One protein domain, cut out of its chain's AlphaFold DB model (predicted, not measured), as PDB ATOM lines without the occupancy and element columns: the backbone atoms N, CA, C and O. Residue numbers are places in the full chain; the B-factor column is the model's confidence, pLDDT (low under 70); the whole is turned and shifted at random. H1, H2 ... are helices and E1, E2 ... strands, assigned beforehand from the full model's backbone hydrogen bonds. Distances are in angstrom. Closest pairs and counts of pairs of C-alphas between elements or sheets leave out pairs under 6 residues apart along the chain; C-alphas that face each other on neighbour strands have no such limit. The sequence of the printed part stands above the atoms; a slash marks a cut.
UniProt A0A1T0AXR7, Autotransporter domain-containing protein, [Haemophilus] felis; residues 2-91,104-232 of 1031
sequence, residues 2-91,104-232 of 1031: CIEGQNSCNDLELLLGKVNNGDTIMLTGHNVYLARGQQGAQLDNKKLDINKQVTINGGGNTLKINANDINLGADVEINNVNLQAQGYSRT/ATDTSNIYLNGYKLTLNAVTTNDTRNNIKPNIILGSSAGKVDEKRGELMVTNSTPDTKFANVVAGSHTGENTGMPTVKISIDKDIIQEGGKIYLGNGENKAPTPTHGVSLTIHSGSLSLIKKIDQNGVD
ATOM      1  N   CYS A   2     133.753  89.813 126.956       36.50
ATOM      2  CA  CYS A   2     133.862  89.551 125.521       36.50
ATOM      3  C   CYS A   2     134.599  88.215 125.393       36.50
ATOM      4  O   CYS A   2     135.649  88.051 126.009       36.50
ATOM      5  N   ILE A   3     134.025  87.251 124.674       32.06
ATOM      6  CA  ILE A   3     134.661  85.954 124.414       32.06
ATOM      7  C   ILE A   3     135.231  86.030 123.000       32.06
ATOM      8  O   ILE A   3     134.504  86.383 122.069       32.06
ATOM      9  N   GLU A   4     136.524  85.746 122.838       26.80
ATOM     10  CA  GLU A   4     137.169  85.766 121.523       26.80
ATOM     11  C   GLU A   4     136.484  84.803 120.542       26.80
ATOM     12  O   GLU A   4     136.046  83.711 120.904       26.80
ATOM     13  N   GLY A   5     136.399  85.214 119.274       32.91
ATOM     14  CA  GLY A   5     135.935  84.361 118.177       32.91
ATOM     15  C   GLY A   5     134.464  84.489 117.759       32.91
ATOM     16  O   GLY A   5     134.069  83.789 116.829       32.91
ATOM     17  N   GLN A   6     133.647  85.374 118.353       33.22
ATOM     18  CA  GLN A   6     132.283  85.634 117.851       33.22
ATOM     19  C   GLN A   6     132.033  87.068 117.354       33.22
ATOM     20  O   GLN A   6     132.055  88.036 118.113       33.22
ATOM     21  N   ASN A   7     131.614  87.169 116.087       36.84
ATOM     22  CA  ASN A   7     131.194  88.400 115.391       36.84
ATOM     23  C   ASN A   7     129.866  89.016 115.906       36.84
ATOM     24  O   ASN A   7     129.268  89.863 115.233       36.84
ATOM     25  N   SER A   8     129.377  88.578 117.069       43.22
ATOM     26  CA  SER A   8     128.110  88.977 117.700       43.22
ATOM     27  C   SER A   8     128.255  90.114 118.724       43.22
ATOM     28  O   SER A   8     127.247  90.667 119.147       43.22
ATOM     29  N   CYS A   9     129.480  90.518 119.086       45.56
ATOM     30  CA  CYS A   9     129.731  91.527 120.130       45.56
ATOM     31  C   CYS A   9     129.413  92.988 119.737       45.56
ATOM     32  O   CYS A   9     129.532  93.874 120.578       45.56
ATOM     33  N   ASN A  10     129.008  93.263 118.491       53.62
ATOM     34  CA  ASN A  10     128.811  94.634 117.982       53.62
ATOM     35  C   ASN A  10     127.346  95.110 118.062       53.62
ATOM     36  O   ASN A  10     126.946  95.948 117.252       53.62
ATOM     37  N   ASP A  11     126.549  94.530 118.961       67.06
ATOM     38  CA  ASP A  11     125.128  94.831 119.162       67.06
ATOM     39  C   ASP A  11     124.859  95.056 120.660       67.06
ATOM     40  O   ASP A  11     125.082  94.153 121.473       67.06
ATOM     41  N   LEU A  12     124.451  96.274 121.038       71.56
ATOM     42  CA  LEU A  12     124.294  96.627 122.453       71.56
ATOM     43  C   LEU A  12     123.048  95.997 123.091       71.56
ATOM     44  O   LEU A  12     123.089  95.678 124.276       71.56
ATOM     45  N   GLU A  13     121.971  95.755 122.341       72.25
ATOM     46  CA  GLU A  13     120.746  95.143 122.878       72.25
ATOM     47  C   GLU A  13     121.039  93.735 123.431       72.25
ATOM     48  O   GLU A  13     120.677  93.391 124.561       72.25
ATOM     49  N   LEU A  14     121.829  92.950 122.687       71.56
ATOM     50  CA  LEU A  14     122.292  91.621 123.102       71.56
ATOM     51  C   LEU A  14     123.289  91.638 124.277       71.56
ATOM     52  O   LEU A  14     123.517  90.589 124.890       71.56
ATOM     53  N   LEU A  15     123.900  92.787 124.583       73.75
ATOM     54  CA  LEU A  15     124.754  92.987 125.759       73.75
ATOM     55  C   LEU A  15     123.925  93.435 126.970       73.75
ATOM     56  O   LEU A  15     124.082  92.863 128.048       73.75
ATOM     57  N   LEU A  16     122.980  94.362 126.782       79.44
ATOM     58  CA  LEU A  16     122.014  94.807 127.794       79.44
ATOM     59  C   LEU A  16     121.183  93.640 128.347       79.44
ATOM     60  O   LEU A  16     120.945  93.561 129.553       79.44
ATOM     61  N   GLY A  17     120.836  92.659 127.508       78.94
ATOM     62  CA  GLY A  17     120.219  91.409 127.960       78.94
ATOM     63  C   GLY A  17     121.060  90.620 128.981       78.94
ATOM     64  O   GLY A  17     120.491  90.005 129.880       78.94
ATOM     65  N   LYS A  18     122.398  90.681 128.900       80.62
ATOM     66  CA  LYS A  18     123.345  89.809 129.631       80.62
ATOM     67  C   LYS A  18     123.992  90.428 130.875       80.62
ATOM     68  O   LYS A  18     124.531  89.682 131.686       80.62
ATOM     69  N   VAL A  19     123.983  91.752 131.005       83.31
ATOM     70  CA  VAL A  19     124.538  92.475 132.168       83.31
ATOM     71  C   VAL A  19     123.542  92.584 133.325       83.31
ATOM     72  O   VAL A  19     122.345  92.353 133.147       83.31
ATOM     73  N   ASN A  20     124.025  92.955 134.504       88.31
ATOM     74  CA  ASN A  20     123.253  93.229 135.716       88.31
ATOM     75  C   ASN A  20     123.188  94.741 136.004       88.31
ATOM     76  O   ASN A  20     123.811  95.544 135.313       88.31
ATOM     77  N   ASN A  21     122.443  95.132 137.041       89.31
ATOM     78  CA  ASN A  21     122.493  96.503 137.555       89.31
ATOM     79  C   ASN A  21     123.858  96.771 138.213       89.31
ATOM     80  O   ASN A  21     124.325  95.955 139.006       89.31
ATOM     81  N   GLY A  22     124.469  97.913 137.896       88.00
ATOM     82  CA  GLY A  22     125.813  98.308 138.328       88.00
ATOM     83  C   GLY A  22     126.947  97.860 137.395       88.00
ATOM     84  O   GLY A  22     128.091  98.259 137.606       88.00
ATOM     85  N   ASP A  23     126.666  97.069 136.353       89.38
ATOM     86  CA  ASP A  23     127.698  96.600 135.422       89.38
ATOM     87  C   ASP A  23     128.193  97.722 134.486       89.38
ATOM     88  O   ASP A  23     127.428  98.546 133.977       89.38
ATOM     89  N   THR A  24     129.495  97.696 134.180       88.06
ATOM     90  CA  THR A  24     130.104  98.539 133.138       88.06
ATOM     91  C   THR A  24     130.219  97.782 131.812       88.06
ATOM     92  O   THR A  24     130.889  96.749 131.722       88.06
ATOM     93  N   ILE A  25     129.622  98.326 130.750       84.81
ATOM     94  CA  ILE A  25     129.775  97.854 129.371       84.81
ATOM     95  C   ILE A  25     130.946  98.598 128.721       84.81
ATOM     96  O   ILE A  25     130.845  99.783 128.412       84.81
ATOM     97  N   MET A  26     132.049  97.892 128.472       81.69
ATOM     98  CA  MET A  26     133.186  98.411 127.702       81.69
ATOM     99  C   MET A  26     132.948  98.215 126.197       81.69
ATOM    100  O   MET A  26     132.763  97.081 125.753       81.69
ATOM    101  N   LEU A  27     132.995  99.286 125.399       77.00
ATOM    102  CA  LEU A  27     132.890  99.192 123.937       77.00
ATOM    103  C   LEU A  27     134.260  98.874 123.318       77.00
ATOM    104  O   LEU A  27     135.101  99.755 123.141       77.00
ATOM    105  N   THR A  28     134.496  97.610 122.966       67.75
ATOM    106  CA  THR A  28     135.762  97.154 122.368       67.75
ATOM    107  C   THR A  28     135.689  97.106 120.839       67.75
ATOM    108  O   THR A  28     135.455  96.050 120.253       67.75
ATOM    109  N   GLY A  29     135.901  98.251 120.182       62.72
ATOM    110  CA  GLY A  29     136.040  98.341 118.722       62.72
ATOM    111  C   GLY A  29     135.480  99.637 118.135       62.72
ATOM    112  O   GLY A  29     134.511 100.186 118.649       62.72
ATOM    113  N   HIS A  30     136.064 100.109 117.026       61.78
ATOM    114  CA  HIS A  30     135.834 101.461 116.487       61.78
ATOM    115  C   HIS A  30     134.370 101.843 116.206       61.78
ATOM    116  O   HIS A  30     134.053 103.031 116.205       61.78
ATOM    117  N   ASN A  31     133.492 100.871 115.935       66.31
ATOM    118  CA  ASN A  31     132.072 101.091 115.655       66.31
ATOM    119  C   ASN A  31     131.225  99.991 116.315       66.31
ATOM    120  O   ASN A  31     131.183  98.867 115.810       66.31
ATOM    121  N   VAL A  32     130.515 100.325 117.394       67.00
ATOM    122  CA  VAL A  32     129.469  99.473 117.986       67.00
ATOM    123  C   VAL A  32     128.101 100.000 117.560       67.00
ATOM    124  O   VAL A  32     127.896 101.213 117.495       67.00
ATOM    125  N   TYR A  33     127.162  99.105 117.253       65.56
ATOM    126  CA  TYR A  33     125.811  99.463 116.824       65.56
ATOM    127  C   TYR A  33     124.806  99.168 117.940       65.56
ATOM    128  O   TYR A  33     124.909  98.160 118.635       65.56
ATOM    129  N   LEU A  34     123.829 100.058 118.117       59.59
ATOM    130  CA  LEU A  34     122.806  99.924 119.160       59.59
ATOM    131  C   LEU A  34     121.745  98.861 118.831       59.59
ATOM    132  O   LEU A  34     121.181  98.283 119.752       59.59
ATOM    133  N   ALA A  35     121.545  98.567 117.543       55.16
ATOM    134  CA  ALA A  35     120.838  97.388 117.044       55.16
ATOM    135  C   ALA A  35     121.296  97.069 115.608       55.16
ATOM    136  O   ALA A  35     121.494  97.985 114.796       55.16
ATOM    137  N   ARG A  36     121.425  95.789 115.247       48.88
ATOM    138  CA  ARG A  36     121.437  95.357 113.840       48.88
ATOM    139  C   ARG A  36     120.029  94.993 113.379       48.88
ATOM    140  O   ARG A  36     119.537  93.907 113.676       48.88
ATOM    141  N   GLY A  37     119.437  95.840 112.538       44.47
ATOM    142  CA  GLY A  37     118.404  95.367 111.617       44.47
ATOM    143  C   GLY A  37     118.975  94.249 110.733       44.47
ATOM    144  O   GLY A  37     120.097  94.363 110.230       44.47
ATOM    145  N   GLN A  38     118.223  93.159 110.561       39.38
ATOM    146  CA  GLN A  38     118.542  92.123 109.573       39.38
ATOM    147  C   GLN A  38     118.537  92.763 108.177       39.38
ATOM    148  O   GLN A  38     117.578  93.447 107.821       39.38
ATOM    149  N   GLN A  39     119.588  92.554 107.375       35.25
ATOM    150  CA  GLN A  39     119.616  93.087 106.008       35.25
ATOM    151  C   GLN A  39     118.466  92.480 105.189       35.25
ATOM    152  O   GLN A  39     118.459  91.279 104.934       35.25
ATOM    153  N   GLY A  40     117.518  93.320 104.768       36.97
ATOM    154  CA  GLY A  40     116.373  92.926 103.939       36.97
ATOM    155  C   GLY A  40     115.022  92.861 104.659       36.97
ATOM    156  O   GLY A  40     114.010  92.707 103.982       36.97
ATOM    157  N   ALA A  41     114.970  93.024 105.985       35.81
ATOM    158  CA  ALA A  41     113.718  93.343 106.676       35.81
ATOM    159  C   ALA A  41     113.403  94.847 106.548       35.81
ATOM    160  O   ALA A  41     114.320  95.660 106.393       35.81
ATOM    161  N   GLN A  42     112.125  95.229 106.654       41.44
ATOM    162  CA  GLN A  42     111.788  96.623 106.956       41.44
ATOM    163  C   GLN A  42     112.369  96.988 108.331       41.44
ATOM    164  O   GLN A  42     112.463  96.149 109.229       41.44
ATOM    165  N   LEU A  43     112.800  98.241 108.483       46.56
ATOM    166  CA  LEU A  43     113.228  98.784 109.770       46.56
ATOM    167  C   LEU A  43     111.981  99.157 110.580       46.56
ATOM    168  O   LEU A  43     111.668 100.333 110.736       46.56
ATOM    169  N   ASP A  44     111.263  98.136 111.054       45.44
ATOM    170  CA  ASP A  44     110.147  98.301 111.986       45.44
ATOM    171  C   ASP A  44     110.584  99.178 113.170       45.44
ATOM    172  O   ASP A  44     111.734  99.091 113.609       45.44
ATOM    173  N   ASN A  45     109.663 100.008 113.680       52.12
ATOM    174  CA  ASN A  45     109.885 101.118 114.625       52.12
ATOM    175  C   ASN A  45     110.389 100.696 116.029       52.12
ATOM    176  O   ASN A  45     109.780 100.998 117.059       52.12
ATOM    177  N   LYS A  46     111.516  99.988 116.096       57.78
ATOM    178  CA  LYS A  46     112.066  99.403 117.312       57.78
ATOM    179  C   LYS A  46     112.816 100.456 118.124       57.78
ATOM    180  O   LYS A  46     113.902 100.903 117.750       57.78
ATOM    181  N   LYS A  47     112.224 100.832 119.255       69.19
ATOM    182  CA  LYS A  47     112.876 101.628 120.301       69.19
ATOM    183  C   LYS A  47     113.845 100.741 121.089       69.19
ATOM    184  O   LYS A  47     113.627  99.534 121.194       69.19
ATOM    185  N   LEU A  48     114.919 101.324 121.616       77.56
ATOM    186  CA  LEU A  48     115.857 100.615 122.493       77.56
ATOM    187  C   LEU A  48     115.581 100.964 123.957       77.56
ATOM    188  O   LEU A  48     115.858 102.087 124.373       77.56
ATOM    189  N   ASP A  49     115.113  99.992 124.739       81.94
ATOM    190  CA  ASP A  49     114.821 100.178 126.163       81.94
ATOM    191  C   ASP A  49     116.016  99.773 127.047       81.94
ATOM    192  O   ASP A  49     116.378  98.596 127.148       81.94
ATOM    193  N   ILE A  50     116.626 100.740 127.738       86.94
ATOM    194  CA  ILE A  50     117.720 100.502 128.690       86.94
ATOM    195  C   ILE A  50     117.131 100.323 130.097       86.94
ATOM    196  O   ILE A  50     117.104 101.235 130.920       86.94
ATOM    197  N   ASN A  51     116.629  99.113 130.359       87.75
ATOM    198  CA  ASN A  51     115.905  98.740 131.586       87.75
ATOM    199  C   ASN A  51     116.809  98.277 132.753       87.75
ATOM    200  O   ASN A  51     116.352  97.564 133.647       87.75
ATOM    201  N   LYS A  52     118.103  98.616 132.731       88.19
ATOM    202  CA  LYS A  52     119.094  98.240 133.756       88.19
ATOM    203  C   LYS A  52     120.028  99.408 134.034       88.19
ATOM    204  O   LYS A  52     120.411 100.109 133.102       88.19
ATOM    205  N   GLN A  53     120.410  99.589 135.295       91.56
ATOM    206  CA  GLN A  53     121.358 100.631 135.685       91.56
ATOM    207  C   GLN A  53     122.761 100.228 135.225       91.56
ATOM    208  O   GLN A  53     123.300  99.251 135.739       91.56
ATOM    209  N   VAL A  54     123.335 100.934 134.248       92.06
ATOM    210  CA  VAL A  54     124.609 100.550 133.610       92.06
ATOM    211  C   VAL A  54     125.469 101.758 133.241       92.06
ATOM    212  O   VAL A  54     124.955 102.817 132.876       92.06
ATOM    213  N   THR A  55     126.788 101.555 133.249       92.06
ATOM    214  CA  THR A  55     127.769 102.511 132.711       92.06
ATOM    215  C   THR A  55     128.281 102.016 131.360       92.06
ATOM    216  O   THR A  55     128.905 100.961 131.275       92.06
ATOM    217  N   ILE A  56     128.059 102.768 130.285       88.88
ATOM    218  CA  ILE A  56     128.575 102.475 128.942       88.88
ATOM    219  C   ILE A  56     129.865 103.275 128.741       88.88
ATOM    220  O   ILE A  56     129.823 104.488 128.553       88.88
ATOM    221  N   ASN A  57     131.021 102.611 128.769       87.12
ATOM    222  CA  ASN A  57     132.321 103.253 128.579       87.12
ATOM    223  C   ASN A  57     132.880 102.952 127.182       87.12
ATOM    224  O   ASN A  57     133.208 101.810 126.850       87.12
ATOM    225  N   GLY A  58     132.992 103.990 126.356       81.19
ATOM    226  CA  GLY A  58     133.424 103.888 124.968       81.19
ATOM    227  C   GLY A  58     134.931 103.776 124.768       81.19
ATOM    228  O   GLY A  58     135.362 103.271 123.734       81.19
ATOM    229  N   GLY A  59     135.742 104.268 125.709       81.19
ATOM    230  CA  GLY A  59     137.194 104.386 125.521       81.19
ATOM    231  C   GLY A  59     137.607 105.202 124.281       81.19
ATOM    232  O   GLY A  59     138.662 104.945 123.711       81.19
ATOM    233  N   GLY A  60     136.758 106.131 123.824       77.31
ATOM    234  CA  GLY A  60     136.922 106.907 122.588       77.31
ATOM    235  C   GLY A  60     136.281 106.291 121.335       77.31
ATOM    236  O   GLY A  60     136.325 106.903 120.269       77.31
ATOM    237  N   ASN A  61     135.677 105.100 121.421       83.94
ATOM    238  CA  ASN A  61     135.024 104.454 120.277       83.94
ATOM    239  C   ASN A  61     133.659 105.075 119.928       83.94
ATOM    240  O   ASN A  61     133.024 105.755 120.739       83.94
ATOM    241  N   THR A  62     133.194 104.820 118.699       82.31
ATOM    242  CA  THR A  62     131.904 105.324 118.209       82.31
ATOM    243  C   THR A  62     130.768 104.344 118.507       82.31
ATOM    244  O   THR A  62     130.839 103.169 118.139       82.31
ATOM    245  N   LEU A  63     129.695 104.853 119.115       80.94
ATOM    246  CA  LEU A  63     128.426 104.160 119.335       80.94
ATOM    247  C   LEU A  63     127.378 104.718 118.364       80.94
ATOM    248  O   LEU A  63     127.100 105.918 118.364       80.94
ATOM    249  N   LYS A  64     126.808 103.854 117.521       77.25
ATOM    250  CA  LYS A  64     125.860 104.238 116.465       77.25
ATOM    251  C   LYS A  64     124.423 103.901 116.839       77.25
ATOM    252  O   LYS A  64     124.079 102.726 116.985       77.25
ATOM    253  N   ILE A  65     123.590 104.935 116.950       72.19
ATOM    254  CA  ILE A  65     122.144 104.819 117.124       72.19
ATOM    255  C   ILE A  65     121.541 104.460 115.763       72.19
ATOM    256  O   ILE A  65     121.465 105.292 114.863       72.19
ATOM    257  N   ASN A  66     121.149 103.193 115.628       64.06
ATOM    258  CA  ASN A  66     120.370 102.673 114.497       64.06
ATOM    259  C   ASN A  66     118.868 102.563 114.829       64.06
ATOM    260  O   ASN A  66     118.095 102.123 113.985       64.06
ATOM    261  N   ALA A  67     118.485 102.873 116.070       58.41
ATOM    262  CA  ALA A  67     117.113 102.830 116.564       58.41
ATOM    263  C   ALA A  67     116.450 104.207 116.433       58.41
ATOM    264  O   ALA A  67     117.123 105.240 116.517       58.41
ATOM    265  N   ASN A  68     115.126 104.223 116.273       64.62
ATOM    266  CA  ASN A  68     114.383 105.465 116.046       64.62
ATOM    267  C   ASN A  68     114.336 106.334 117.310       64.62
ATOM    268  O   ASN A  68     114.526 107.545 117.225       64.62
ATOM    269  N   ASP A  69     114.177 105.714 118.481       76.81
ATOM    270  CA  ASP A  69     114.317 106.362 119.787       76.81
ATOM    271  C   ASP A  69     115.035 105.416 120.783       76.81
ATOM    272  O   ASP A  69     114.979 104.189 120.649       76.81
ATOM    273  N   ILE A  70     115.686 105.983 121.801       82.62
ATOM    274  CA  ILE A  70     116.192 105.285 122.994       82.62
ATOM    275  C   ILE A  70     115.296 105.668 124.175       82.62
ATOM    276  O   ILE A  70     115.045 106.851 124.391       82.62
ATOM    277  N   ASN A  71     114.868 104.685 124.963       85.19
ATOM    278  CA  ASN A  71     114.121 104.874 126.202       85.19
ATOM    279  C   ASN A  71     114.985 104.438 127.390       85.19
ATOM    280  O   ASN A  71     115.596 103.369 127.358       85.19
ATOM    281  N   LEU A  72     114.994 105.213 128.473       88.31
ATOM    282  CA  LEU A  72     115.539 104.754 129.748       88.31
ATOM    283  C   LEU A  72     114.443 104.099 130.599       88.31
ATOM    284  O   LEU A  72     113.327 104.614 130.692       88.31
ATOM    285  N   GLY A  73     114.790 102.971 131.220       87.19
ATOM    286  CA  GLY A  73     114.018 102.291 132.268       87.19
ATOM    287  C   GLY A  73     114.778 102.185 133.599       87.19
ATOM    288  O   GLY A  73     114.294 101.558 134.540       87.19
ATOM    289  N   ALA A  74     115.975 102.770 133.663       88.94
ATOM    290  CA  ALA A  74     116.862 102.872 134.815       88.94
ATOM    291  C   ALA A  74     117.851 104.036 134.592       88.94
ATOM    292  O   ALA A  74     117.938 104.567 133.484       88.94
ATOM    293  N   ASP A  75     118.618 104.412 135.618       92.38
ATOM    294  CA  ASP A  75     119.668 105.431 135.484       92.38
ATOM    295  C   ASP A  75     120.833 104.922 134.616       92.38
ATOM    296  O   ASP A  75     121.313 103.805 134.811       92.38
ATOM    297  N   VAL A  76     121.329 105.747 133.691       93.25
ATOM    298  CA  VAL A  76     122.395 105.370 132.746       93.25
ATOM    299  C   VAL A  76     123.523 106.395 132.742       93.25
ATOM    300  O   VAL A  76     123.301 107.606 132.756       93.25
ATOM    301  N   GLU A  77     124.753 105.897 132.669       95.44
ATOM    302  CA  GLU A  77     125.966 106.692 132.493       95.44
ATOM    303  C   GLU A  77     126.634 106.341 131.153       95.44
ATOM    304  O   GLU A  77     126.760 105.167 130.806       95.44
ATOM    305  N   ILE A  78     127.066 107.344 130.384       93.38
ATOM    306  CA  ILE A  78     127.774 107.173 129.108       93.38
ATOM    307  C   ILE A  78     129.078 107.976 129.146       93.38
ATOM    308  O   ILE A  78     129.065 109.209 129.184       93.38
ATOM    309  N   ASN A  79     130.202 107.260 129.101       93.81
ATOM    310  CA  ASN A  79     131.546 107.781 129.351       93.81
ATOM    311  C   ASN A  79     132.453 107.586 128.128       93.81
ATOM    312  O   ASN A  79     132.611 106.463 127.655       93.81
ATOM    313  N   ASN A  80     133.124 108.642 127.654       91.19
ATOM    314  CA  ASN A  80     134.128 108.578 126.577       91.19
ATOM    315  C   ASN A  80     133.606 107.925 125.272       91.19
ATOM    316  O   ASN A  80     134.229 107.000 124.744       91.19
ATOM    317  N   VAL A  81     132.450 108.363 124.765       89.38
ATOM    318  CA  VAL A  81     131.780 107.808 123.567       89.38
ATOM    319  C   VAL A  81     131.613 108.887 122.497       89.38
ATOM    320  O   VAL A  81     131.156 109.982 122.810       89.38
ATOM    321  N   ASN A  82     131.879 108.565 121.227       88.56
ATOM    322  CA  ASN A  82     131.347 109.349 120.106       88.56
ATOM    323  C   ASN A  82     129.965 108.803 119.714       88.56
ATOM    324  O   ASN A  82     129.862 107.697 119.184       88.56
ATOM    325  N   LEU A  83     128.901 109.545 120.011       87.56
ATOM    326  CA  LEU A  83     127.514 109.129 119.829       87.56
ATOM    327  C   LEU A  83     126.976 109.637 118.482       87.56
ATOM    328  O   LEU A  83     126.671 110.817 118.329       87.56
ATOM    329  N   GLN A  84     126.850 108.743 117.502       81.81
ATOM    330  CA  GLN A  84     126.337 109.071 116.167       81.81
ATOM    331  C   GLN A  84     124.891 108.597 116.004       81.81
ATOM    332  O   GLN A  84     124.629 107.399 116.105       81.81
ATOM    333  N   ALA A  85     123.967 109.505 115.688       73.81
ATOM    334  CA  ALA A  85     122.619 109.143 115.250       73.81
ATOM    335  C   ALA A  85     122.593 108.861 113.737       73.81
ATOM    336  O   ALA A  85     123.271 109.543 112.967       73.81
ATOM    337  N   GLN A  86     121.811 107.871 113.297       65.75
ATOM    338  CA  GLN A  86     121.494 107.669 111.879       65.75
ATOM    339  C   GLN A  86     120.063 108.128 111.584       65.75
ATOM    340  O   GLN A  86     119.173 107.959 112.411       65.75
ATOM    341  N   GLY A  87     119.853 108.714 110.404       58.22
ATOM    342  CA  GLY A  87     118.536 109.189 109.983       58.22
ATOM    343  C   GLY A  87     117.636 108.052 109.509       58.22
ATOM    344  O   GLY A  87     118.068 107.229 108.701       58.22
ATOM    345  N   TYR A  88     116.388 108.039 109.976       57.50
ATOM    346  CA  TYR A  88     115.349 107.093 109.564       57.50
ATOM    347  C   TYR A  88     114.114 107.847 109.061       57.50
ATOM    348  O   TYR A  88     113.432 108.485 109.853       57.50
ATOM    349  N   SER A  89     113.817 107.768 107.759       56.97
ATOM    350  CA  SER A  89     112.717 108.512 107.124       56.97
ATOM    351  C   SER A  89     111.350 108.170 107.733       56.97
ATOM    352  O   SER A  89     110.711 107.207 107.305       56.97
ATOM    353  N   ARG A  90     110.871 109.004 108.665       60.22
ATOM    354  CA  ARG A  90     109.601 108.785 109.380       60.22
ATOM    355  C   ARG A  90     108.382 108.896 108.456       60.22
ATOM    356  O   ARG A  90     108.392 109.679 107.496       60.22
ATOM    357  N   THR A  91     107.316 108.157 108.754       60.62
ATOM    358  CA  THR A  91     106.014 108.278 108.069       60.62
ATOM    359  C   THR A  91     105.345 109.629 108.368       60.62
ATOM    360  O   THR A  91     105.786 110.375 109.242       60.62
ATOM    361  N   ALA A 104     114.056 119.565 108.788       40.75
ATOM    362  CA  ALA A 104     115.464 119.226 108.897       40.75
ATOM    363  C   ALA A 104     115.672 117.981 109.778       40.75
ATOM    364  O   ALA A 104     115.675 118.061 111.005       40.75
ATOM    365  N   THR A 105     115.974 116.864 109.112       48.34
ATOM    366  CA  THR A 105     116.521 115.600 109.646       48.34
ATOM    367  C   THR A 105     115.637 114.756 110.569       48.34
ATOM    368  O   THR A 105     115.230 115.160 111.656       48.34
ATOM    369  N   ASP A 106     115.457 113.494 110.171       58.84
ATOM    370  CA  ASP A 106     114.910 112.437 111.014       58.84
ATOM    371  C   ASP A 106     115.886 112.086 112.154       58.84
ATOM    372  O   ASP A 106     116.770 111.242 112.017       58.84
ATOM    373  N   THR A 107     115.762 112.776 113.284       65.94
ATOM    374  CA  THR A 107     116.654 112.621 114.442       65.94
ATOM    375  C   THR A 107     116.191 111.505 115.387       65.94
ATOM    376  O   THR A 107     114.991 111.256 115.552       65.94
ATOM    377  N   SER A 108     117.151 110.825 116.026       74.88
ATOM    378  CA  SER A 108     116.871 109.905 117.136       74.88
ATOM    379  C   SER A 108     116.596 110.689 118.419       74.88
ATOM    380  O   SER A 108     117.344 111.616 118.745       74.88
ATOM    381  N   ASN A 109     115.576 110.298 119.183       80.62
ATOM    382  CA  ASN A 109     115.316 110.872 120.507       80.62
ATOM    383  C   ASN A 109     115.883 109.983 121.618       80.62
ATOM    384  O   ASN A 109     115.925 108.763 121.478       80.62
ATOM    385  N   ILE A 110     116.284 110.588 122.734       87.38
ATOM    386  CA  ILE A 110     116.667 109.895 123.968       87.38
ATOM    387  C   ILE A 110     115.687 110.328 125.061       87.38
ATOM    388  O   ILE A 110     115.797 111.438 125.579       87.38
ATOM    389  N   TYR A 111     114.721 109.465 125.377       86.00
ATOM    390  CA  TYR A 111     113.710 109.672 126.411       86.00
ATOM    391  C   TYR A 111     114.217 109.171 127.763       86.00
ATOM    392  O   TYR A 111     114.499 107.981 127.918       86.00
ATOM    393  N   LEU A 112     114.309 110.057 128.757       88.25
ATOM    394  CA  LEU A 112     114.736 109.669 130.104       88.25
ATOM    395  C   LEU A 112     113.597 109.047 130.920       88.25
ATOM    396  O   LEU A 112     113.895 108.327 131.864       88.25
ATOM    397  N   ASN A 113     112.321 109.301 130.595       81.50
ATOM    398  CA  ASN A 113     111.152 108.721 131.280       81.50
ATOM    399  C   ASN A 113     111.197 108.844 132.825       81.50
ATOM    400  O   ASN A 113     110.729 107.958 133.541       81.50
ATOM    401  N   GLY A 114     111.786 109.927 133.347       80.69
ATOM    402  CA  GLY A 114     111.974 110.143 134.787       80.69
ATOM    403  C   GLY A 114     113.255 109.559 135.408       80.69
ATOM    404  O   GLY A 114     113.411 109.656 136.620       80.69
ATOM    405  N   TYR A 115     114.177 108.977 134.638       87.69
ATOM    406  CA  TYR A 115     115.478 108.484 135.128       87.69
ATOM    407  C   TYR A 115     116.613 109.505 134.947       87.69
ATOM    408  O   TYR A 115     116.454 110.532 134.281       87.69
ATOM    409  N   LYS A 116     117.786 109.219 135.526       91.69
ATOM    410  CA  LYS A 116     119.006 110.010 135.324       91.69
ATOM    411  C   LYS A 116     119.798 109.548 134.097       91.69
ATOM    412  O   LYS A 116     120.130 108.372 133.973       91.69
ATOM    413  N   LEU A 117     120.205 110.498 133.253       94.88
ATOM    414  CA  LEU A 117     121.207 110.306 132.203       94.88
ATOM    415  C   LEU A 117     122.461 111.128 132.515       94.88
ATOM    416  O   LEU A 117     122.420 112.359 132.555       94.88
ATOM    417  N   THR A 118     123.591 110.447 132.690       96.50
ATOM    418  CA  THR A 118     124.911 111.079 132.823       96.50
ATOM    419  C   THR A 118     125.698 110.917 131.530       96.50
ATOM    420  O   THR A 118     125.885 109.800 131.061       96.50
ATOM    421  N   LEU A 119     126.184 112.023 130.972       96.62
ATOM    422  CA  LEU A 119     127.043 112.062 129.790       96.62
ATOM    423  C   LEU A 119     128.379 112.711 130.177       96.62
ATOM    424  O   LEU A 119     128.412 113.847 130.651       96.62
ATOM    425  N   ASN A 120     129.485 111.996 129.990       95.94
ATOM    426  CA  ASN A 120     130.815 112.421 130.425       95.94
ATOM    427  C   ASN A 120     131.835 112.203 129.300       95.94
ATOM    428  O   ASN A 120     132.039 111.073 128.849       95.94
ATOM    429  N   ALA A 121     132.452 113.286 128.820       93.69
ATOM    430  CA  ALA A 121     133.348 113.268 127.659       93.69
ATOM    431  C   ALA A 121     132.713 112.587 126.421       93.69
ATOM    432  O   ALA A 121     133.346 111.796 125.719       93.69
ATOM    433  N   VAL A 122     131.431 112.877 126.171       93.38
ATOM    434  CA  VAL A 122     130.678 112.380 125.010       93.38
ATOM    435  C   VAL A 122     130.795 113.368 123.850       93.38
ATOM    436  O   VAL A 122     130.547 114.561 124.023       93.38
ATOM    437  N   THR A 123     131.142 112.883 122.661       92.00
ATOM    438  CA  THR A 123     131.135 113.652 121.403       92.00
ATOM    439  C   THR A 123     130.011 113.171 120.485       92.00
ATOM    440  O   THR A 123     129.341 112.186 120.780       92.00
ATOM    441  N   THR A 124     129.736 113.902 119.402       89.19
ATOM    442  CA  THR A 124     128.563 113.677 118.527       89.19
ATOM    443  C   THR A 124     128.895 113.801 117.034       89.19
ATOM    444  O   THR A 124     128.050 114.142 116.202       89.19
ATOM    445  N   ASN A 125     130.158 113.593 116.665       81.44
ATOM    446  CA  ASN A 125     130.640 113.857 115.314       81.44
ATOM    447  C   ASN A 125     130.346 112.686 114.372       81.44
ATOM    448  O   ASN A 125     130.997 111.640 114.437       81.44
ATOM    449  N   ASP A 126     129.413 112.899 113.441       73.88
ATOM    450  CA  ASP A 126     129.282 112.152 112.186       73.88
ATOM    451  C   ASP A 126     129.663 113.062 111.014       73.88
ATOM    452  O   ASP A 126     129.088 114.132 110.823       73.88
ATOM    453  N   THR A 127     130.638 112.618 110.226       60.19
ATOM    454  CA  THR A 127     131.228 113.363 109.106       60.19
ATOM    455  C   THR A 127     130.445 113.232 107.796       60.19
ATOM    456  O   THR A 127     130.909 113.724 106.769       60.19
ATOM    457  N   ARG A 128     129.295 112.543 107.797       61.44
ATOM    458  CA  ARG A 128     128.529 112.221 106.581       61.44
ATOM    459  C   ARG A 128     127.195 112.958 106.517       61.44
ATOM    460  O   ARG A 128     126.916 113.606 105.516       61.44
ATOM    461  N   ASN A 129     126.406 112.887 107.586       61.44
ATOM    462  CA  ASN A 129     125.040 113.406 107.644       61.44
ATOM    463  C   ASN A 129     124.867 114.513 108.706       61.44
ATOM    464  O   ASN A 129     123.867 115.223 108.676       61.44
ATOM    465  N   ASN A 130     125.807 114.645 109.655       70.12
ATOM    466  CA  ASN A 130     125.780 115.601 110.779       70.12
ATOM    467  C   ASN A 130     124.504 115.556 111.659       70.12
ATOM    468  O   ASN A 130     124.169 116.527 112.333       70.12
ATOM    469  N   ILE A 131     123.794 114.424 111.681       75.94
ATOM    470  CA  ILE A 131     122.555 114.244 112.453       75.94
ATOM    471  C   ILE A 131     122.892 114.139 113.945       75.94
ATOM    472  O   ILE A 131     123.695 113.295 114.351       75.94
ATOM    473  N   LYS A 132     122.268 114.988 114.767       83.75
ATOM    474  CA  LYS A 132     122.437 115.010 116.227       83.75
ATOM    475  C   LYS A 132     121.173 114.491 116.927       83.75
ATOM    476  O   LYS A 132     120.078 114.817 116.477       83.75
ATOM    477  N   PRO A 133     121.273 113.713 118.018       83.38
ATOM    478  CA  PRO A 133     120.088 113.261 118.744       83.38
ATOM    479  C   PRO A 133     119.455 114.387 119.581       83.38
ATOM    480  O   PRO A 133     120.150 115.310 120.018       83.38
ATOM    481  N   ASN A 134     118.147 114.289 119.837       84.75
ATOM    482  CA  ASN A 134     117.459 115.095 120.856       84.75
ATOM    483  C   ASN A 134     117.515 114.381 122.214       84.75
ATOM    484  O   ASN A 134     117.458 113.151 122.264       84.75
ATOM    485  N   ILE A 135     117.537 115.136 123.312       89.75
ATOM    486  CA  ILE A 135     117.346 114.601 124.668       89.75
ATOM    487  C   ILE A 135     116.016 115.124 125.216       89.75
ATOM    488  O   ILE A 135     115.789 116.332 125.236       89.75
ATOM    489  N   ILE A 136     115.143 114.222 125.661       86.62
ATOM    490  CA  ILE A 136     113.808 114.533 126.178       86.62
ATOM    491  C   ILE A 136     113.712 113.939 127.584       86.62
ATOM    492  O   ILE A 136     113.791 112.725 127.761       86.62
ATOM    493  N   LEU A 137     113.603 114.791 128.603       85.38
ATOM    494  CA  LEU A 137     113.674 114.365 130.000       85.38
ATOM    495  C   LEU A 137     112.351 113.748 130.493       85.38
ATOM    496  O   LEU A 137     112.371 112.893 131.383       85.38
ATOM    497  N   GLY A 138     111.227 114.147 129.890       75.88
ATOM    498  CA  GLY A 138     109.906 113.574 130.129       75.88
ATOM    499  C   GLY A 138     109.667 112.216 129.454       75.88
ATOM    500  O   GLY A 138     110.593 111.474 129.122       75.88
ATOM    501  N   SER A 139     108.388 111.875 129.277       72.19
ATOM    502  CA  SER A 139     107.942 110.543 128.842       72.19
ATOM    503  C   SER A 139     107.766 110.416 127.332       72.19
ATOM    504  O   SER A 139     107.204 111.307 126.686       72.19
ATOM    505  N   SER A 140     108.121 109.248 126.788       66.38
ATOM    506  CA  SER A 140     107.691 108.806 125.453       66.38
ATOM    507  C   SER A 140     106.231 108.327 125.403       66.38
ATOM    508  O   SER A 140     105.727 108.064 124.316       66.38
ATOM    509  N   ALA A 141     105.578 108.144 126.560       63.09
ATOM    510  CA  ALA A 141     104.278 107.479 126.715       63.09
ATOM    511  C   ALA A 141     103.250 108.285 127.548       63.09
ATOM    512  O   ALA A 141     102.228 107.746 127.966       63.09
ATOM    513  N   GLY A 142     103.518 109.567 127.824       54.53
ATOM    514  CA  GLY A 142     102.577 110.500 128.468       54.53
ATOM    515  C   GLY A 142     102.326 110.322 129.969       54.53
ATOM    516  O   GLY A 142     101.600 111.116 130.558       54.53
ATOM    517  N   LYS A 143     102.940 109.323 130.613       54.88
ATOM    518  CA  LYS A 143     102.936 109.158 132.076       54.88
ATOM    519  C   LYS A 143     104.342 108.888 132.603       54.88
ATOM    520  O   LYS A 143     105.164 108.292 131.902       54.88
ATOM    521  N   VAL A 144     104.599 109.343 133.829       54.59
ATOM    522  CA  VAL A 144     105.794 109.054 134.637       54.59
ATOM    523  C   VAL A 144     105.343 108.938 136.087       54.59
ATOM    524  O   VAL A 144     104.877 109.919 136.663       54.59
ATOM    525  N   ASP A 145     105.520 107.765 136.686       50.94
ATOM    526  CA  ASP A 145     105.318 107.594 138.124       50.94
ATOM    527  C   ASP A 145     106.521 108.186 138.878       50.94
ATOM    528  O   ASP A 145     107.604 107.603 138.868       50.94
ATOM    529  N   GLU A 146     106.327 109.352 139.506       52.94
ATOM    530  CA  GLU A 146     107.087 109.926 140.641       52.94
ATOM    531  C   GLU A 146     108.623 110.126 140.514       52.94
ATOM    532  O   GLU A 146     109.259 110.644 141.437       52.94
ATOM    533  N   LYS A 147     109.258 109.753 139.395       61.31
ATOM    534  CA  LYS A 147     110.728 109.722 139.248       61.31
ATOM    535  C   LYS A 147     111.333 110.993 138.634       61.31
ATOM    536  O   LYS A 147     110.690 111.748 137.910       61.31
ATOM    537  N   ARG A 148     112.602 111.246 138.976       72.50
ATOM    538  CA  ARG A 148     113.339 112.497 138.727       72.50
ATOM    539  C   ARG A 148     114.111 112.451 137.405       72.50
ATOM    540  O   ARG A 148     115.256 112.003 137.385       72.50
ATOM    541  N   GLY A 149     113.525 112.988 136.333       83.19
ATOM    542  CA  GLY A 149     114.253 113.213 135.079       83.19
ATOM    543  C   GLY A 149     115.451 114.142 135.310       83.19
ATOM    544  O   GLY A 149     115.267 115.322 135.613       83.19
ATOM    545  N   GLU A 150     116.673 113.616 135.203       91.19
ATOM    546  CA  GLU A 150     117.910 114.357 135.488       91.19
ATOM    547  C   GLU A 150     118.940 114.148 134.369       91.19
ATOM    548  O   GLU A 150     119.520 113.072 134.233       91.19
ATOM    549  N   LEU A 151     119.201 115.187 133.574       94.88
ATOM    550  CA  LEU A 151     120.300 115.213 132.606       94.88
ATOM    551  C   LEU A 151     121.533 115.862 133.241       94.88
ATOM    552  O   LEU A 151     121.465 117.000 133.706       94.88
ATOM    553  N   MET A 152     122.677 115.179 133.203       95.38
ATOM    554  CA  MET A 152     123.963 115.707 133.662       95.38
ATOM    555  C   MET A 152     125.028 115.532 132.574       95.38
ATOM    556  O   MET A 152     125.437 114.408 132.293       95.38
ATOM    557  N   VAL A 153     125.489 116.631 131.970       95.44
ATOM    558  CA  VAL A 153     126.503 116.627 130.901       95.44
ATOM    559  C   VAL A 153     127.788 117.302 131.379       95.44
ATOM    560  O   VAL A 153     127.759 118.413 131.911       95.44
ATOM    561  N   THR A 154     128.909 116.598 131.225       93.88
ATOM    562  CA  THR A 154     130.204 116.935 131.831       93.88
ATOM    563  C   THR A 154     131.375 116.630 130.898       93.88
ATOM    564  O   THR A 154     131.303 115.741 130.046       93.88
ATOM    565  N   ASN A 155     132.481 117.361 131.075       92.12
ATOM    566  CA  ASN A 155     133.689 117.259 130.250       92.12
ATOM    567  C   ASN A 155     133.408 117.429 128.744       92.12
ATOM    568  O   ASN A 155     134.034 116.784 127.904       92.12
ATOM    569  N   SER A 156     132.473 118.318 128.399       91.44
ATOM    570  CA  SER A 156     132.077 118.574 127.015       91.44
ATOM    571  C   SER A 156     133.210 119.189 126.198       91.44
ATOM    572  O   SER A 156     134.073 119.918 126.699       91.44
ATOM    573  N   THR A 157     133.160 118.944 124.899       90.06
ATOM    574  CA  THR A 157     134.082 119.460 123.880       90.06
ATOM    575  C   THR A 157     133.293 120.290 122.856       90.06
ATOM    576  O   THR A 157     132.062 120.270 122.893       90.06
ATOM    577  N   PRO A 158     133.939 121.000 121.911       88.12
ATOM    578  CA  PRO A 158     133.228 121.619 120.787       88.12
ATOM    579  C   PRO A 158     132.387 120.621 119.967       88.12
ATOM    580  O   PRO A 158     131.366 121.008 119.403       88.12
ATOM    581  N   ASP A 159     132.784 119.344 119.969       89.75
ATOM    582  CA  ASP A 159     132.145 118.222 119.267       89.75
ATOM    583  C   ASP A 159     130.967 117.594 120.042       89.75
ATOM    584  O   ASP A 159     130.311 116.665 119.560       89.75
ATOM    585  N   THR A 160     130.691 118.063 121.261       91.38
ATOM    586  CA  THR A 160     129.547 117.648 122.086       91.38
ATOM    587  C   THR A 160     128.329 118.486 121.694       91.38
ATOM    588  O   THR A 160     128.159 119.593 122.197       91.38
ATOM    589  N   LYS A 161     127.507 118.006 120.751       90.44
ATOM    590  CA  LYS A 161     126.430 118.781 120.114       90.44
ATOM    591  C   LYS A 161     125.159 117.952 119.910       90.44
ATOM    592  O   LYS A 161     125.083 117.109 119.024       90.44
ATOM    593  N   PHE A 162     124.140 118.242 120.711       90.06
ATOM    594  CA  PHE A 162     122.786 117.694 120.604       90.06
ATOM    595  C   PHE A 162     121.902 118.592 119.736       90.06
ATOM    596  O   PHE A 162     122.169 119.791 119.603       90.06
ATOM    597  N   ALA A 163     120.850 118.015 119.151       86.12
ATOM    598  CA  ALA A 163     119.888 118.768 118.352       86.12
ATOM    599  C   ALA A 163     119.065 119.702 119.244       86.12
ATOM    600  O   ALA A 163     119.116 120.916 119.072       86.12
ATOM    601  N   ASN A 164     118.381 119.140 120.242       87.56
ATOM    602  CA  ASN A 164     117.633 119.879 121.257       87.56
ATOM    603  C   ASN A 164     117.714 119.171 122.617       87.56
ATOM    604  O   ASN A 164     117.946 117.960 122.683       87.56
ATOM    605  N   VAL A 165     117.452 119.918 123.689       90.00
ATOM    606  CA  VAL A 165     117.144 119.379 125.025       90.00
ATOM    607  C   VAL A 165     115.737 119.840 125.410       90.00
ATOM    608  O   VAL A 165     115.406 121.002 125.194       90.00
ATOM    609  N   VAL A 166     114.902 118.951 125.950       85.94
ATOM    610  CA  VAL A 166     113.498 119.227 126.314       85.94
ATOM    611  C   VAL A 166     113.228 118.722 127.723       85.94
ATOM    612  O   VAL A 166     113.418 117.537 127.978       85.94
ATOM    613  N   ALA A 167     112.767 119.582 128.631       82.69
ATOM    614  CA  ALA A 167     112.377 119.145 129.972       82.69
ATOM    615  C   ALA A 167     110.990 118.462 130.006       82.69
ATOM    616  O   ALA A 167     110.794 117.546 130.800       82.69
ATOM    617  N   GLY A 168     110.056 118.864 129.130       75.31
ATOM    618  CA  GLY A 168     108.726 118.257 128.979       75.31
ATOM    619  C   GLY A 168     108.683 116.887 128.272       75.31
ATOM    620  O   GLY A 168     109.709 116.257 128.007       75.31
ATOM    621  N   SER A 169     107.464 116.428 127.955       71.62
ATOM    622  CA  SER A 169     107.165 115.089 127.402       71.62
ATOM    623  C   SER A 169     106.728 115.103 125.933       71.62
ATOM    624  O   SER A 169     106.327 116.128 125.388       71.62
ATOM    625  N   HIS A 170     106.729 113.923 125.302       64.12
ATOM    626  CA  HIS A 170     106.349 113.738 123.897       64.12
ATOM    627  C   HIS A 170     104.889 114.115 123.589       64.12
ATOM    628  O   HIS A 170     104.614 114.750 122.569       64.12
ATOM    629  N   THR A 171     103.958 113.725 124.465       58.91
ATOM    630  CA  THR A 171     102.502 113.822 124.244       58.91
ATOM    631  C   THR A 171     101.874 115.112 124.779       58.91
ATOM    632  O   THR A 171     100.697 115.354 124.541       58.91
ATOM    633  N   GLY A 172     102.627 115.941 125.512       56.25
ATOM    634  CA  GLY A 172     102.117 117.138 126.196       56.25
ATOM    635  C   GLY A 172     101.336 116.872 127.494       56.25
ATOM    636  O   GLY A 172     101.120 117.805 128.267       56.25
ATOM    637  N   GLU A 173     100.960 115.623 127.785       54.81
ATOM    638  CA  GLU A 173     100.426 115.246 129.097       54.81
ATOM    639  C   GLU A 173     101.569 115.069 130.106       54.81
ATOM    640  O   GLU A 173     102.508 114.303 129.889       54.81
ATOM    641  N   ASN A 174     101.490 115.822 131.204       54.53
ATOM    642  CA  ASN A 174     102.538 115.960 132.212       54.53
ATOM    643  C   ASN A 174     101.912 115.924 133.622       54.53
ATOM    644  O   ASN A 174     102.003 116.887 134.381       54.53
ATOM    645  N   THR A 175     101.243 114.839 134.012       50.69
ATOM    646  CA  THR A 175     100.760 114.673 135.398       50.69
ATOM    647  C   THR A 175     101.789 113.902 136.236       50.69
ATOM    648  O   THR A 175     102.303 112.880 135.799       50.69
ATOM    649  N   GLY A 176     102.127 114.409 137.432       50.16
ATOM    650  CA  GLY A 176     102.842 113.640 138.470       50.16
ATOM    651  C   GLY A 176     104.381 113.688 138.573       50.16
ATOM    652  O   GLY A 176     104.901 113.095 139.516       50.16
ATOM    653  N   MET A 177     105.139 114.372 137.704       55.84
ATOM    654  CA  MET A 177     106.608 114.429 137.862       55.84
ATOM    655  C   MET A 177     107.071 115.371 138.993       55.84
ATOM    656  O   MET A 177     106.505 116.455 139.169       55.84
ATOM    657  N   PRO A 178     108.148 115.019 139.720       63.16
ATOM    658  CA  PRO A 178     108.915 115.962 140.533       63.16
ATOM    659  C   PRO A 178     109.759 116.903 139.651       63.16
ATOM    660  O   PRO A 178     109.877 116.704 138.445       63.16
ATOM    661  N   THR A 179     110.406 117.901 140.267       72.44
ATOM    662  CA  THR A 179     111.258 118.884 139.574       72.44
ATOM    663  C   THR A 179     112.298 118.233 138.656       72.44
ATOM    664  O   THR A 179     113.211 117.546 139.126       72.44
ATOM    665  N   VAL A 180     112.178 118.502 137.355       82.94
ATOM    666  CA  VAL A 180     113.094 118.032 136.306       82.94
ATOM    667  C   VAL A 180     114.400 118.824 136.373       82.94
ATOM    668  O   VAL A 180     114.390 120.024 136.652       82.94
ATOM    669  N   LYS A 181     115.540 118.175 136.120       88.81
ATOM    670  CA  LYS A 181     116.870 118.784 136.268       88.81
ATOM    671  C   LYS A 181     117.722 118.665 135.013       88.81
ATOM    672  O   LYS A 181     117.906 117.577 134.477       88.81
ATOM    673  N   ILE A 182     118.325 119.776 134.611       92.19
ATOM    674  CA  ILE A 182     119.311 119.850 133.531       92.19
ATOM    675  C   ILE A 182     120.577 120.492 134.099       92.19
ATOM    676  O   ILE A 182     120.545 121.636 134.540       92.19
ATOM    677  N   SER A 183     121.700 119.778 134.075       93.69
ATOM    678  CA  SER A 183     123.021 120.300 134.433       93.69
ATOM    679  C   SER A 183     123.966 120.150 133.250       93.69
ATOM    680  O   SER A 183     124.219 119.031 132.805       93.69
ATOM    681  N   ILE A 184     124.502 121.263 132.749       92.31
ATOM    682  CA  ILE A 184     125.371 121.295 131.564       92.31
ATOM    683  C   ILE A 184     126.622 122.138 131.822       92.31
ATOM    684  O   ILE A 184     126.558 123.222 132.409       92.31
ATOM    685  N   ASP A 185     127.782 121.639 131.398       88.94
ATOM    686  CA  ASP A 185     129.060 122.316 131.625       88.94
ATOM    687  C   ASP A 185     129.371 123.406 130.591       88.94
ATOM    688  O   ASP A 185     129.923 124.438 130.968       88.94
ATOM    689  N   LYS A 186     129.010 123.212 129.314       86.75
ATOM    690  CA  LYS A 186     129.335 124.115 128.186       86.75
ATOM    691  C   LYS A 186     128.175 124.212 127.180       86.75
ATOM    692  O   LYS A 186     127.102 123.657 127.404       86.75
ATOM    693  N   ASP A 187     128.374 124.912 126.056       87.56
ATOM    694  CA  ASP A 187     127.406 124.943 124.943       87.56
ATOM    695  C   ASP A 187     127.319 123.586 124.233       87.56
ATOM    696  O   ASP A 187     128.038 123.339 123.264       87.56
ATOM    697  N   ILE A 188     126.415 122.724 124.702       90.38
ATOM    698  CA  ILE A 188     126.202 121.378 124.153       90.38
ATOM    699  C   ILE A 188     125.160 121.310 123.026       90.38
ATOM    700  O   ILE A 188     124.775 120.219 122.618       90.38
ATOM    701  N   ILE A 189     124.659 122.444 122.531       89.81
ATOM    702  CA  ILE A 189     123.568 122.487 121.544       89.81
ATOM    703  C   ILE A 189     124.112 122.908 120.176       89.81
ATOM    704  O   ILE A 189     125.003 123.763 120.091       89.81
ATOM    705  N   GLN A 190     123.592 122.321 119.097       87.38
ATOM    706  CA  GLN A 190     123.946 122.685 117.720       87.38
ATOM    707  C   GLN A 190     123.510 124.116 117.334       87.38
ATOM    708  O   GLN A 190     122.939 124.859 118.137       87.38
ATOM    709  N   GLU A 191     123.816 124.531 116.106       83.50
ATOM    710  CA  GLU A 191     123.281 125.765 115.521       83.50
ATOM    711  C   GLU A 191     121.806 125.561 115.130       83.50
ATOM    712  O   GLU A 191     121.438 124.507 114.617       83.50
ATOM    713  N   GLY A 192     120.938 126.527 115.451       81.06
ATOM    714  CA  GLY A 192     119.479 126.412 115.287       81.06
ATOM    715  C   GLY A 192     118.747 125.542 116.327       81.06
ATOM    716  O   GLY A 192     117.525 125.603 116.398       81.06
ATOM    717  N   GLY A 193     119.461 124.768 117.152       84.75
ATOM    718  CA  GLY A 193     118.880 123.972 118.243       84.75
ATOM    719  C   GLY A 193     118.609 124.774 119.522       84.75
ATOM    720  O   GLY A 193     119.257 125.798 119.754       84.75
ATOM    721  N   LYS A 194     117.705 124.286 120.387       87.12
ATOM    722  CA  LYS A 194     117.324 124.953 121.654       87.12
ATOM    723  C   LYS A 194     117.301 124.032 122.889       87.12
ATOM    724  O   LYS A 194     117.354 122.804 122.787       87.12
ATOM    725  N   ILE A 195     117.197 124.652 124.067       89.00
ATOM    726  CA  ILE A 195     116.873 124.037 125.363       89.00
ATOM    727  C   ILE A 195     115.460 124.481 125.749       89.00
ATOM    728  O   ILE A 195     115.275 125.585 126.258       89.00
ATOM    729  N   TYR A 196     114.472 123.621 125.525       85.31
ATOM    730  CA  TYR A 196     113.083 123.863 125.905       85.31
ATOM    731  C   TYR A 196     112.888 123.536 127.381       85.31
ATOM    732  O   TYR A 196     113.047 122.383 127.794       85.31
ATOM    733  N   LEU A 197     112.516 124.540 128.173       82.94
ATOM    734  CA  LEU A 197     112.092 124.319 129.555       82.94
ATOM    735  C   LEU A 197     110.688 123.702 129.606       82.94
ATOM    736  O   LEU A 197     110.376 122.973 130.541       82.94
ATOM    737  N   GLY A 198     109.839 123.979 128.615       76.56
ATOM    738  CA  GLY A 198     108.499 123.404 128.508       76.56
ATOM    739  C   GLY A 198     108.441 122.163 127.619       76.56
ATOM    740  O   GLY A 198     109.407 121.408 127.469       76.56
ATOM    741  N   ASN A 199     107.286 121.986 126.978       71.19
ATOM    742  CA  ASN A 199     107.172 121.130 125.802       71.19
ATOM    743  C   ASN A 199     107.791 121.859 124.586       71.19
ATOM    744  O   ASN A 199     107.825 123.091 124.538       71.19
ATOM    745  N   GLY A 200     108.284 121.111 123.596       67.62
ATOM    746  CA  GLY A 200     108.858 121.704 122.381       67.62
ATOM    747  C   GLY A 200     107.824 122.300 121.415       67.62
ATOM    748  O   GLY A 200     106.618 122.259 121.657       67.62
ATOM    749  N   GLU A 201     108.334 122.856 120.313       65.25
ATOM    750  CA  GLU A 201     107.691 123.863 119.444       65.25
ATOM    751  C   GLU A 201     106.249 123.570 118.991       65.25
ATOM    752  O   GLU A 201     105.482 124.507 118.789       65.25
ATOM    753  N   ASN A 202     105.860 122.299 118.835       58.59
ATOM    754  CA  ASN A 202     104.549 121.927 118.284       58.59
ATOM    755  C   ASN A 202     103.460 121.633 119.326       58.59
ATOM    756  O   ASN A 202     102.328 121.333 118.941       58.59
ATOM    757  N   LYS A 203     103.779 121.604 120.625       61.69
ATOM    758  CA  LYS A 203     102.835 121.166 121.668       61.69
ATOM    759  C   LYS A 203     102.414 122.338 122.554       61.69
ATOM    760  O   LYS A 203     103.178 123.272 122.779       61.69
ATOM    761  N   ALA A 204     101.187 122.267 123.065       55.41
ATOM    762  CA  ALA A 204     100.629 123.301 123.928       55.41
ATOM    763  C   ALA A 204     101.470 123.504 125.213       55.41
ATOM    764  O   ALA A 204     102.090 122.548 125.702       55.41
ATOM    765  N   PRO A 205     101.481 124.725 125.778       56.47
ATOM    766  CA  PRO A 205     102.165 125.025 127.031       56.47
ATOM    767  C   PRO A 205     101.448 124.366 128.224       56.47
ATOM    768  O   PRO A 205     100.522 124.928 128.801       56.47
ATOM    769  N   THR A 206     101.882 123.156 128.592       54.97
ATOM    770  CA  THR A 206     101.368 122.385 129.743       54.97
ATOM    771  C   THR A 206     102.481 121.832 130.660       54.97
ATOM    772  O   THR A 206     102.608 120.612 130.825       54.97
ATOM    773  N   PRO A 207     103.323 122.686 131.278       53.31
ATOM    774  CA  PRO A 207     104.271 122.267 132.307       53.31
ATOM    775  C   PRO A 207     103.638 122.358 133.703       53.31
ATOM    776  O   PRO A 207     103.608 123.408 134.340       53.31
ATOM    777  N   THR A 208     103.158 121.230 134.214       52.22
ATOM    778  CA  THR A 208     102.592 121.108 135.572       52.22
ATOM    779  C   THR A 208     103.654 120.851 136.655       52.22
ATOM    780  O   THR A 208     103.320 120.437 137.765       52.22
ATOM    781  N   HIS A 209     104.938 121.074 136.342       63.41
ATOM    782  CA  HIS A 209     106.107 120.715 137.158       63.41
ATOM    783  C   HIS A 209     107.151 121.836 137.174       63.41
ATOM    784  O   HIS A 209     107.242 122.620 136.232       63.41
ATOM    785  N   GLY A 210     107.983 121.875 138.217       73.62
ATOM    786  CA  GLY A 210     109.162 122.743 138.249       73.62
ATOM    787  C   GLY A 210     110.292 122.220 137.354       73.62
ATOM    788  O   GLY A 210     110.454 121.009 137.181       73.62
ATOM    789  N   VAL A 211     111.120 123.127 136.834       83.69
ATOM    790  CA  VAL A 211     112.296 122.793 136.011       83.69
ATOM    791  C   VAL A 211     113.510 123.544 136.539       83.69
ATOM    792  O   VAL A 211     113.454 124.758 136.700       83.69
ATOM    793  N   SER A 212     114.607 122.828 136.788       88.69
ATOM    794  CA  SER A 212     115.858 123.376 137.314       88.69
ATOM    795  C   SER A 212     116.989 123.235 136.293       88.69
ATOM    796  O   SER A 212     117.463 122.131 136.017       88.69
ATOM    797  N   LEU A 213     117.424 124.361 135.725       91.00
ATOM    798  CA  LEU A 213     118.516 124.447 134.754       91.00
ATOM    799  C   LEU A 213     119.774 125.017 135.421       91.00
ATOM    800  O   LEU A 213     119.789 126.165 135.855       91.00
ATOM    801  N   THR A 214     120.853 124.238 135.458       91.94
ATOM    802  CA  THR A 214     122.175 124.663 135.935       91.94
ATOM    803  C   THR A 214     123.188 124.672 134.791       91.94
ATOM    804  O   THR A 214     123.405 123.659 134.129       91.94
ATOM    805  N   ILE A 215     123.858 125.807 134.596       90.31
ATOM    806  CA  ILE A 215     124.900 126.002 133.583       90.31
ATOM    807  C   ILE A 215     126.211 126.348 134.301       90.31
ATOM    808  O   ILE A 215     126.251 127.315 135.057       90.31
ATOM    809  N   HIS A 216     127.266 125.545 134.110       85.44
ATOM    810  CA  HIS A 216     128.498 125.630 134.919       85.44
ATOM    811  C   HIS A 216     129.626 126.515 134.345       85.44
ATOM    812  O   HIS A 216     130.393 127.069 135.138       85.44
ATOM    813  N   SER A 217     129.721 126.618 133.012       75.94
ATOM    814  CA  SER A 217     130.630 127.497 132.250       75.94
ATOM    815  C   SER A 217     130.021 127.816 130.870       75.94
ATOM    816  O   SER A 217     130.539 127.436 129.815       75.94
ATOM    817  N   GLY A 218     128.848 128.454 130.871       64.94
ATOM    818  CA  GLY A 218     128.064 128.729 129.661       64.94
ATOM    819  C   GLY A 218     128.623 129.852 128.785       64.94
ATOM    820  O   GLY A 218     129.173 130.831 129.283       64.94
ATOM    821  N   SER A 219     128.415 129.750 127.469       67.31
ATOM    822  CA  SER A 219     128.631 130.858 126.528       67.31
ATOM    823  C   SER A 219     127.329 131.630 126.273       67.31
ATOM    824  O   SER A 219     126.234 131.092 126.437       67.31
ATOM    825  N   LEU A 220     127.424 132.870 125.776       67.56
ATOM    826  CA  LEU A 220     126.252 133.648 125.335       67.56
ATOM    827  C   LEU A 220     125.393 132.897 124.309       67.56
ATOM    828  O   LEU A 220     124.169 133.020 124.312       67.56
ATOM    829  N   SER A 221     126.035 132.105 123.447       73.25
ATOM    830  CA  SER A 221     125.372 131.274 122.441       73.25
ATOM    831  C   SER A 221     124.524 130.160 123.052       73.25
ATOM    832  O   SER A 221     123.634 129.673 122.375       73.25
ATOM    833  N   LEU A 222     124.775 129.758 124.301       81.62
ATOM    834  CA  LEU A 222     123.956 128.791 125.032       81.62
ATOM    835  C   LEU A 222     122.762 129.464 125.720       81.62
ATOM    836  O   LEU A 222     121.645 128.970 125.619       81.62
ATOM    837  N   ILE A 223     122.979 130.614 126.368       80.94
ATOM    838  CA  ILE A 223     121.912 131.360 127.063       80.94
ATOM    839  C   ILE A 223     120.811 131.790 126.081       80.94
ATOM    840  O   ILE A 223     119.628 131.631 126.366       80.94
ATOM    841  N   LYS A 224     121.195 132.229 124.874       80.88
ATOM    842  CA  LYS A 224     120.265 132.590 123.786       80.88
ATOM    843  C   LYS A 224     119.499 131.407 123.170       80.88
ATOM    844  O   LYS A 224     118.611 131.643 122.359       80.88
ATOM    845  N   LYS A 225     119.852 130.161 123.508       85.62
ATOM    846  CA  LYS A 225     119.164 128.937 123.056       85.62
ATOM    847  C   LYS A 225     118.158 128.411 124.081       85.62
ATOM    848  O   LYS A 225     117.513 127.406 123.804       85.62
ATOM    849  N   ILE A 226     118.036 129.026 125.257       87.00
ATOM    850  CA  ILE A 226     116.966 128.694 126.204       87.00
ATOM    851  C   ILE A 226     115.636 129.131 125.575       87.00
ATOM    852  O   ILE A 226     115.545 130.229 125.037       87.00
ATOM    853  N   ASP A 227     114.625 128.271 125.623       84.25
ATOM    854  CA  ASP A 227     113.269 128.554 125.159       84.25
ATOM    855  C   ASP A 227     112.295 128.235 126.295       84.25
ATOM    856  O   ASP A 227     112.268 127.118 126.825       84.25
ATOM    857  N   GLN A 228     111.538 129.246 126.719       75.88
ATOM    858  CA  GLN A 228     110.693 129.138 127.899       75.88
ATOM    859  C   GLN A 228     109.323 128.508 127.633       75.88
ATOM    860  O   GLN A 228     108.651 128.198 128.609       75.88
ATOM    861  N   ASN A 229     108.920 128.319 126.366       68.19
ATOM    862  CA  ASN A 229     107.579 127.929 125.895       68.19
ATOM    863  C   ASN A 229     106.632 127.318 126.963       68.19
ATOM    864  O   ASN A 229     106.570 126.100 127.150       68.19
ATOM    865  N   GLY A 230     105.886 128.185 127.661       60.62
ATOM    866  CA  GLY A 230     104.862 127.809 128.643       60.62
ATOM    867  C   GLY A 230     105.284 127.669 130.109       60.62
ATOM    868  O   GLY A 230     104.413 127.420 130.938       60.62
ATOM    869  N   VAL A 231     106.571 127.782 130.455       69.25
ATOM    870  CA  VAL A 231     107.068 127.604 131.833       69.25
ATOM    871  C   VAL A 231     107.210 128.933 132.559       69.25
ATOM    872  O   VAL A 231     108.242 129.598 132.482       69.25
ATOM    873  N   ASP A 232     106.207 129.237 133.371       67.75
ATOM    874  CA  ASP A 232     106.191 130.408 134.249       67.75
ATOM    875  C   ASP A 232     107.096 130.260 135.492       67.75
ATOM    876  O   ASP A 232     107.538 131.252 136.066       67.75
TER     877      ASP A 232
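This is residues 2 to 91 and 104 to 232 of the 1031 residues of the protein "Autotransporter domain-containing protein" of [Haemophilus] felis (UniProt A0A1T0AXR7). With little regular structure, the chain winds in stacked turns, a solenoid walled by three all-parallel sheets: E1-E4-E7-E10-E12-E13-E14, E3-E6-E9-E11 and E2-E5-E8. Named elements, mostly strand, hold 64 of 219 printed residues: H1, E1 to E14, H2. The whole is compact, radius of gyration of the C-alphas 16.8 A, spanning 57 by 36 by 34 A.

Find C-alpha 13 at (120.746, 95.143, 122.878), where H1, residues 13-16, begins. Then read E1 23-26, E2 31-33, E3 48-50, E4 54-57, E5 62-65, E6 69-72, E7 76-79, E8 82-85, E9 109-111, E10 116-120, E11 134-136, E12 150-154, E13 180-184, E14 211-215, 13.2 A long, to H2 220-223, ending at (121.912, 131.360, 127.063).

Within hydrogen-bond range are N 118 and O 76 of E10 and E7, 2.9 A, and N 111 and O 70 of E9 and E6, 2.8 A. H1 only grazes E3's sheet, H2 is on none; both are too short for O i to N i+4 pairs.

Across the cut, C-alphas 91 and 104 are 14.5 A apart; 80 residues are under pLDDT 70.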